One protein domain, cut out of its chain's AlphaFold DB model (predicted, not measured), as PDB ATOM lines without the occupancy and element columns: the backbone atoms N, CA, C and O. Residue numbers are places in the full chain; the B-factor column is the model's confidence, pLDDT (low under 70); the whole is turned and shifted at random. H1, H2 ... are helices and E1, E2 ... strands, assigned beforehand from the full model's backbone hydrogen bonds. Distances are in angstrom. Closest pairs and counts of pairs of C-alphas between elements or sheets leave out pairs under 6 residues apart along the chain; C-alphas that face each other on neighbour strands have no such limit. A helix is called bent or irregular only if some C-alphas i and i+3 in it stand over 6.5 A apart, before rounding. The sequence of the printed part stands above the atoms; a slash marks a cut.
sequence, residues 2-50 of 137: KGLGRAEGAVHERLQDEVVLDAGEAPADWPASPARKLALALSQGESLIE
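What this domain is: This is residues 2 to 50 of the 137 residues of an uncharacterized protein of marine sediment metagenome (UniProt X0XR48). This is a two-strand hairpin, E1 and E2, reaching out at one end of an elongated outline, with a single helix, H1, standing crosswise to the hairpin nearer the other end. The long unnamed stretch of residues 17 to 33 leaves the hairpin, runs out past H1 to the far end and folds back to the helix's beginning, while residues 44 to 50 turn away from the helix's last residue. The tip of the hairpin, residues 7 to 12, sticks out alone. The printed part has 49 residues with two named strands and one named helix, in the order E1, E2, H1 along the chain; the sheet's order is E1 - E2, antiparallel, and the class is mixed, helices and strands, though only 23 residues, under half, are in named elements. The whole is loose, with a radius of gyration of the C-alphas of 13.1 A, and its C-alphas span 37 by 21 by 18 A.

Where its parts are: The printed part begins with E1, residues 2 to 8, Lys 2 to Glu 8, whose first C-alpha is at (9.757, 34.103, 2.672). E1 measures 17.0 A from its first to its last C-alpha and is the longest strand by residues. After Gly 9 and Ala 10 comes E2, residues 11 to 16, Val 11 to Gln 16, which measures 15.2 A between its first and last C-alphas and ends with C-alpha 16 at (9.391, 30.771, -0.548). Residues 17 to 33 follow with no named element, although residues 27 to 29 are a short helical run. H1, residues 34 to 43, Pro 34 to Ser 43, measures 14.3 A from first to last C-alpha and ends with C-alpha 43 at (12.701, 48.555, 0.216). Residues 44 to 50 come after it.

How they stand to each other: E1 and E2 are a hairpin joined by a tight link of 2 residues. They are antiparallel neighbours, with 165 degrees between their N-to-C directions. The C-alphas of Lys 2 and Gln 16 face each other at 4.6 A, and those of Glu 8 and Val 11 at 5.3 A. Between these, the C-alphas of Gly 5 and Arg 14 face each other at 4.1 A. Across the pair, N of Arg 6 and O of Glu 13 are within hydrogen-bond range at 2.8 A, and so are N of Gly 3 and O of Leu 15 at 2.9 A. E2 and H1 are joined by a long link of 17 residues. E1 and H1 are apart, with no C-alpha of the one within 8 A of the other. H1 is not bent, and in its backbone every O i to N i+4 pair is within hydrogen-bond range.

The domain as a whole: The two C-alphas farthest apart in the domain are those of Gly 9 and Asp 29, at 37.2 A. The outline is elongated. Residues 7 to 12 stand free: they have no C-alpha 8 or more residues away along the chain within 10 A. The C-alphas of residues 17 to 33 lie 7 to 16 A from the mean of the C-alphas. The first and last printed C-alphas, those of Lys 2 and Glu 50, are 16.5 A apart, with C-alpha 50 at (20.635, 44.518, 9.462). The printed part has no cut. In this predicted model the mean pLDDT of the printed part is 88.3, and no printed residue is under 70; the mean is 84 in E1, 90 in E2 and 93 in H1.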
ATOM      1  N   LYS A   2      10.950  34.797   2.163       87.06
ATOM      2  CA  LYS A   2       9.757  34.103   2.672       87.06
ATOM      3  C   LYS A   2       8.570  35.070   2.623       87.06
ATOM      4  O   LYS A   2       8.700  36.215   3.051       87.06
ATOM      5  N   GLY A   3       7.453  34.635   2.047       82.50
ATOM      6  CA  GLY A   3       6.206  35.399   2.015       82.50
ATOM      7  C   GLY A   3       5.401  35.260   3.307       82.50
ATOM      8  O   GLY A   3       5.742  34.470   4.189       82.50
ATOM      9  N   LEU A   4       4.295  36.004   3.396       82.25
ATOM     10  CA  LEU A   4       3.280  35.743   4.416       82.25
ATOM     11  C   LEU A   4       2.686  34.346   4.200       82.25
ATOM     12  O   LEU A   4       2.510  33.903   3.064       82.25
ATOM     13  N   GLY A   5       2.376  33.671   5.300       82.56
ATOM     14  CA  GLY A   5       1.869  32.306   5.295       82.56
ATOM     15  C   GLY A   5       0.853  32.057   6.397       82.56
ATOM     16  O   GLY A   5       0.515  32.953   7.172       82.56
ATOM     17  N   ARG A   6       0.370  30.821   6.455       83.44
ATOM     18  CA  ARG A   6      -0.489  30.319   7.526       83.44
ATOM     19  C   ARG A   6       0.363  29.511   8.497       83.44
ATOM     20  O   ARG A   6       1.186  28.706   8.073       83.44
ATOM     21  N   ALA A   7       0.131  29.708   9.788       84.25
ATOM     22  CA  ALA A   7       0.687  28.871  10.840       84.25
ATOM     23  C   ALA A   7      -0.455  28.339  11.712       84.25
ATOM     24  O   ALA A   7      -1.251  29.121  12.237       84.25
ATOM     25  N   GLU A   8      -0.547  27.019  11.858       84.38
ATOM     26  CA  GLU A   8      -1.516  26.349  12.728       84.38
ATOM     27  C   GLU A   8      -0.815  25.326  13.614       84.38
ATOM     28  O   GLU A   8      -0.411  24.246  13.180       84.38
ATOM     29  N   GLY A   9      -0.659  25.678  14.892       84.38
ATOM     30  CA  GLY A   9       0.094  24.862  15.837       84.38
ATOM     31  C   GLY A   9       1.557  24.734  15.408       84.38
ATOM     32  O   GLY A   9       2.296  25.711  15.461       84.38
ATOM     33  N   ALA A  10       1.963  23.522  15.020       81.75
ATOM     34  CA  ALA A  10       3.319  23.213  14.556       81.75
ATOM     35  C   ALA A  10       3.493  23.328  13.032       81.75
ATOM     36  O   ALA A  10       4.611  23.212  12.541       81.75
ATOM     37  N   VAL A  11       2.405  23.494  12.275       88.00
ATOM     38  CA  VAL A  11       2.441  23.456  10.809       88.00
ATOM     39  C   VAL A  11       2.516  24.871  10.259       88.00
ATOM     40  O   VAL A  11       1.662  25.703  10.566       88.00
ATOM     41  N   HIS A  12       3.516  25.115   9.416       88.88
ATOM     42  CA  HIS A  12       3.727  26.374   8.707       88.88
ATOM     43  C   HIS A  12       3.605  26.139   7.201       88.88
ATOM     44  O   HIS A  12       4.261  25.256   6.658       88.88
ATOM     45  N   GLU A  13       2.805  26.953   6.519       90.50
ATOM     46  CA  GLU A  13       2.634  26.922   5.065       90.50
ATOM     47  C   GLU A  13       2.856  28.327   4.501       90.50
ATOM     48  O   GLU A  13       2.152  29.274   4.865       90.50
ATOM     49  N   ARG A  14       3.853  28.489   3.624       90.81
ATOM     50  CA  ARG A  14       4.221  29.791   3.051       90.81
ATOM     51  C   ARG A  14       4.904  29.651   1.698       90.81
ATOM     52  O   ARG A  14       5.586  28.666   1.440       90.81
ATOM     53  N   LEU A  15       4.771  30.687   0.871       89.44
ATOM     54  CA  LEU A  15       5.565  30.830  -0.348       89.44
ATOM     55  C   LEU A  15       7.022  31.154   0.015       89.44
ATOM     56  O   LEU A  15       7.277  32.033   0.846       89.44
ATOM     57  N   GLN A  16       7.963  30.501  -0.661       91.69
ATOM     58  CA  GLN A  16       9.391  30.771  -0.548       91.69
ATOM     59  C   GLN A  16      10.015  30.916  -1.939       91.69
ATOM     60  O   GLN A  16       9.849  30.052  -2.794       91.69
ATOM     61  N   ASP A  17      10.734  32.020  -2.144       91.00
ATOM     62  CA  ASP A  17      11.544  32.278  -3.336       91.00
ATOM     63  C   ASP A  17      13.022  32.261  -2.956       91.00
ATOM     64  O   ASP A  17      13.467  33.057  -2.120       91.00
ATOM     65  N   GLU A  18      13.802  31.405  -3.605       90.81
ATOM     66  CA  GLU A  18      15.235  31.260  -3.352       90.81
ATOM     67  C   GLU A  18      16.065  31.709  -4.552       90.81
ATOM     68  O   GLU A  18      15.677  31.551  -5.711       90.81
ATOM     69  N   VAL A  19      17.218  32.306  -4.265       91.31
ATOM     70  CA  VAL A  19      18.201  32.705  -5.270       91.31
ATOM     71  C   VAL A  19      19.593  32.505  -4.687       91.31
ATOM     72  O   VAL A  19      19.858  32.901  -3.555       91.31
ATOM     73  N   VAL A  20      20.475  31.881  -5.463       90.56
ATOM     74  CA  VAL A  20      21.898  31.792  -5.128       90.56
ATOM     75  C   VAL A  20      22.532  33.146  -5.418       90.56
ATOM     76  O   VAL A  20      22.311  33.713  -6.488       90.56
ATOM     77  N   LEU A  21      23.287  33.677  -4.461       88.88
ATOM     78  CA  LEU A  21      24.004  34.937  -4.615       88.88
ATOM     79  C   LEU A  21      25.458  34.650  -4.985       88.88
ATOM     80  O   LEU A  21      26.141  33.914  -4.279       88.88
ATOM     81  N   ASP A  22      25.924  35.253  -6.076       80.25
ATOM     82  CA  ASP A  22      27.325  35.148  -6.500       80.25
ATOM     83  C   ASP A  22      28.228  36.117  -5.712       80.25
ATOM     84  O   ASP A  22      29.407  35.846  -5.492       80.25
ATOM     85  N   ALA A  23      27.665  37.258  -5.297       75.56
ATOM     86  CA  ALA A  23      28.245  38.272  -4.419       75.56
ATOM     87  C   ALA A  23      27.154  39.285  -4.009       75.56
ATOM     88  O   ALA A  23      26.106  39.358  -4.651       75.56
ATOM     89  N   GLY A  24      27.441  40.112  -3.000       71.88
ATOM     90  CA  GLY A  24      26.630  41.279  -2.640       71.88
ATOM     91  C   GLY A  24      25.493  40.983  -1.659       71.88
ATOM     92  O   GLY A  24      24.683  40.081  -1.855       71.88
ATOM     93  N   GLU A  25      25.422  41.785  -0.600       78.56
ATOM     94  CA  GLU A  25      24.375  41.693   0.427       78.56
ATOM     95  C   GLU A  25      23.132  42.513   0.047       78.56
ATOM     96  O   GLU A  25      22.008  42.161   0.406       78.56
ATOM     97  N   ALA A  26      23.305  43.576  -0.747       87.94
ATOM     98  CA  ALA A  26      22.221  44.472  -1.120       87.94
ATOM     99  C   ALA A  26      21.335  43.872  -2.232       87.94
ATOM    100  O   ALA A  26      21.854  43.409  -3.252       87.94
ATOM    101  N   PRO A  27      19.993  43.976  -2.134       91.00
ATOM    102  CA  PRO A  27      19.076  43.467  -3.161       91.00
ATOM    103  C   PRO A  27      19.330  43.976  -4.586       91.00
ATOM    104  O   PRO A  27      18.975  43.315  -5.564       91.00
ATOM    105  N   ALA A  28      19.932  45.160  -4.731       89.69
ATOM    106  CA  ALA A  28      20.284  45.726  -6.029       89.69
ATOM    107  C   ALA A  28      21.311  44.872  -6.791       89.69
ATOM    108  O   ALA A  28      21.237  44.829  -8.023       89.69
ATOM    109  N   ASP A  29      22.177  44.157  -6.070       90.31
ATOM    110  CA  ASP A  29      23.291  43.374  -6.612       90.31
ATOM    111  C   ASP A  29      22.918  41.910  -6.886       90.31
ATOM    112  O   ASP A  29      23.658  41.190  -7.554       90.31
ATOM    113  N   TRP A  30      21.748  41.458  -6.424       92.00
ATOM    114  CA  TRP A  30      21.322  40.070  -6.602       92.00
ATOM    115  C   TRP A  30      21.081  39.723  -8.089       92.00
ATOM    116  O   TRP A  30      20.686  40.583  -8.898       92.00
ATOM    117  N   PRO A  31      21.215  38.442  -8.482       93.19
ATOM    118  CA  PRO A  31      20.775  37.982  -9.795       93.19
ATOM    119  C   PRO A  31      19.288  38.280 -10.038       93.19
ATOM    120  O   PRO A  31      18.483  38.397  -9.109       93.19
ATOM    121  N   ALA A  32      18.897  38.417 -11.306       93.12
ATOM    122  CA  ALA A  32      17.499  38.646 -11.663       93.12
ATOM    123  C   ALA A  32      16.623  37.463 -11.208       93.12
ATOM    124  O   ALA A  32      16.706  36.372 -11.762       93.12
ATOM    125  N   SER A  33      15.767  37.693 -10.214       93.25
ATOM    126  CA  SER A  33      14.924  36.665  -9.594       93.25
ATOM    127  C   SER A  33      13.627  37.267  -9.030       93.25
ATOM    128  O   SER A  33      13.549  38.490  -8.841       93.25
ATOM    129  N   PRO A  34      12.593  36.449  -8.747       93.06
ATOM    130  CA  PRO A  34      11.417  36.898  -7.997       93.06
ATOM    131  C   PRO A  34      11.794  37.517  -6.644       93.06
ATOM    132  O   PRO A  34      11.329  38.611  -6.324       93.06
ATOM    133  N   ALA A  35      12.732  36.893  -5.920       92.31
ATOM    134  CA  ALA A  35      13.259  37.380  -4.648       92.31
ATOM    135  C   ALA A  35      13.837  38.803  -4.747       92.31
ATOM    136  O   ALA A  35      13.485  39.663  -3.941       92.31
ATOM    137  N   ARG A  36      14.661  39.082  -5.769       92.31
ATOM    138  CA  ARG A  36      15.214  40.425  -6.011       92.31
ATOM    139  C   ARG A  36      14.126  41.455  -6.282       92.31
ATOM    140  O   ARG A  36      14.153  42.543  -5.712       92.31
ATOM    141  N   LYS A  37      13.176  41.129  -7.164       92.75
ATOM    142  CA  LYS A  37      12.068  42.037  -7.507       92.75
ATOM    143  C   LYS A  37      11.263  42.398  -6.264       92.75
ATOM    144  O   LYS A  37      10.952  43.567  -6.068       92.75
ATOM    145  N   LEU A  38      10.962  41.402  -5.431       92.12
ATOM    146  CA  LEU A  38      10.225  41.596  -4.191       92.12
ATOM    147  C   LEU A  38      11.007  42.463  -3.199       92.12
ATOM    148  O   LEU A  38      10.458  43.431  -2.684       92.12
ATOM    149  N   ALA A  39      12.286  42.162  -2.968       92.00
ATOM    150  CA  ALA A  39      13.123  42.916  -2.039       92.00
ATOM    151  C   ALA A  39      13.263  44.395  -2.444       92.00
ATOM    152  O   ALA A  39      13.069  45.273  -1.607       92.00
ATOM    153  N   LEU A  40      13.501  44.683  -3.730       93.19
ATOM    154  CA  LEU A  40      13.568  46.058  -4.245       93.19
ATOM    155  C   LEU A  40      12.227  46.797  -4.148       93.19
ATOM    156  O   LEU A  40      12.196  47.989  -3.850       93.19
ATOM    157  N   ALA A  41      11.113  46.102  -4.397       93.00
ATOM    158  CA  ALA A  41       9.784  46.693  -4.275       93.00
ATOM    159  C   ALA A  41       9.444  47.043  -2.818       93.00
ATOM    160  O   ALA A  41       8.861  48.097  -2.566       93.00
ATOM    161  N   LEU A  42       9.821  46.180  -1.868       91.94
ATOM    162  CA  LEU A  42       9.586  46.392  -0.438       91.94
ATOM    163  C   LEU A  42      10.500  47.468   0.155       91.94
ATOM    164  O   LEU A  42      10.038  48.249   0.981       91.94
ATOM    165  N   SER A  43      11.766  47.533  -0.270       92.62
ATOM    166  CA  SER A  43      12.701  48.555   0.216       92.62
ATOM    167  C   SER A  43      12.468  49.930  -0.411       92.62
ATOM    168  O   SER A  43      12.982  50.921   0.089       92.62
ATOM    169  N   GLN A  44      11.716  50.005  -1.517       90.31
ATOM    170  CA  GLN A  44      11.480  51.238  -2.282       90.31
ATOM    171  C   GLN A  44      12.776  51.953  -2.714       90.31
ATOM    172  O   GLN A  44      12.785  53.160  -2.934       90.31
ATOM    173  N   GLY A  45      13.868  51.200  -2.870       79.94
ATOM    174  CA  GLY A  45      15.183  51.745  -3.212       79.94
ATOM    175  C   GLY A  45      15.990  52.276  -2.024       79.94
ATOM    176  O   GLY A  45      17.129  52.686  -2.232       79.94
ATOM    177  N   GLU A  46      15.455  52.223  -0.804       89.56
ATOM    178  CA  GLU A  46      16.215  52.500   0.416       89.56
ATOM    179  C   GLU A  46      17.150  51.333   0.762       89.56
ATOM    180  O   GLU A  46      16.886  50.164   0.436       89.56
ATOM    181  N   SER A  47      18.246  51.661   1.448       88.38
ATOM    182  CA  SER A  47      19.185  50.671   1.975       88.38
ATOM    183  C   SER A  47      18.542  49.877   3.107       88.38
ATOM    184  O   SER A  47      18.009  50.447   4.060       88.38
ATOM    185  N   LEU A  48      18.632  48.549   3.029       90.62
ATOM    186  CA  LEU A  48      18.236  47.679   4.130       90.62
ATOM    187  C   LEU A  48      19.279  47.759   5.249       90.62
ATOM    188  O   LEU A  48      20.479  47.748   4.982       90.62
ATOM    189  N   ILE A  49      18.805  47.825   6.491       90.19
ATOM    190  CA  ILE A  49      19.644  47.736   7.687       90.19
ATOM    191  C   ILE A  49      19.530  46.333   8.275       90.19
ATOM    192  O   ILE A  49      18.436  45.765   8.327       90.19
ATOM    193  N   GLU A  50      20.652  45.771   8.715       91.19
ATOM    194  CA  GLU A  50      20.635  44.518   9.462       91.19
ATOM    195  C   GLU A  50      19.969  44.753  10.821       91.19
ATOM    196  O   GLU A  50      20.344  45.660  11.564       91.19
TER     197      GLU A  50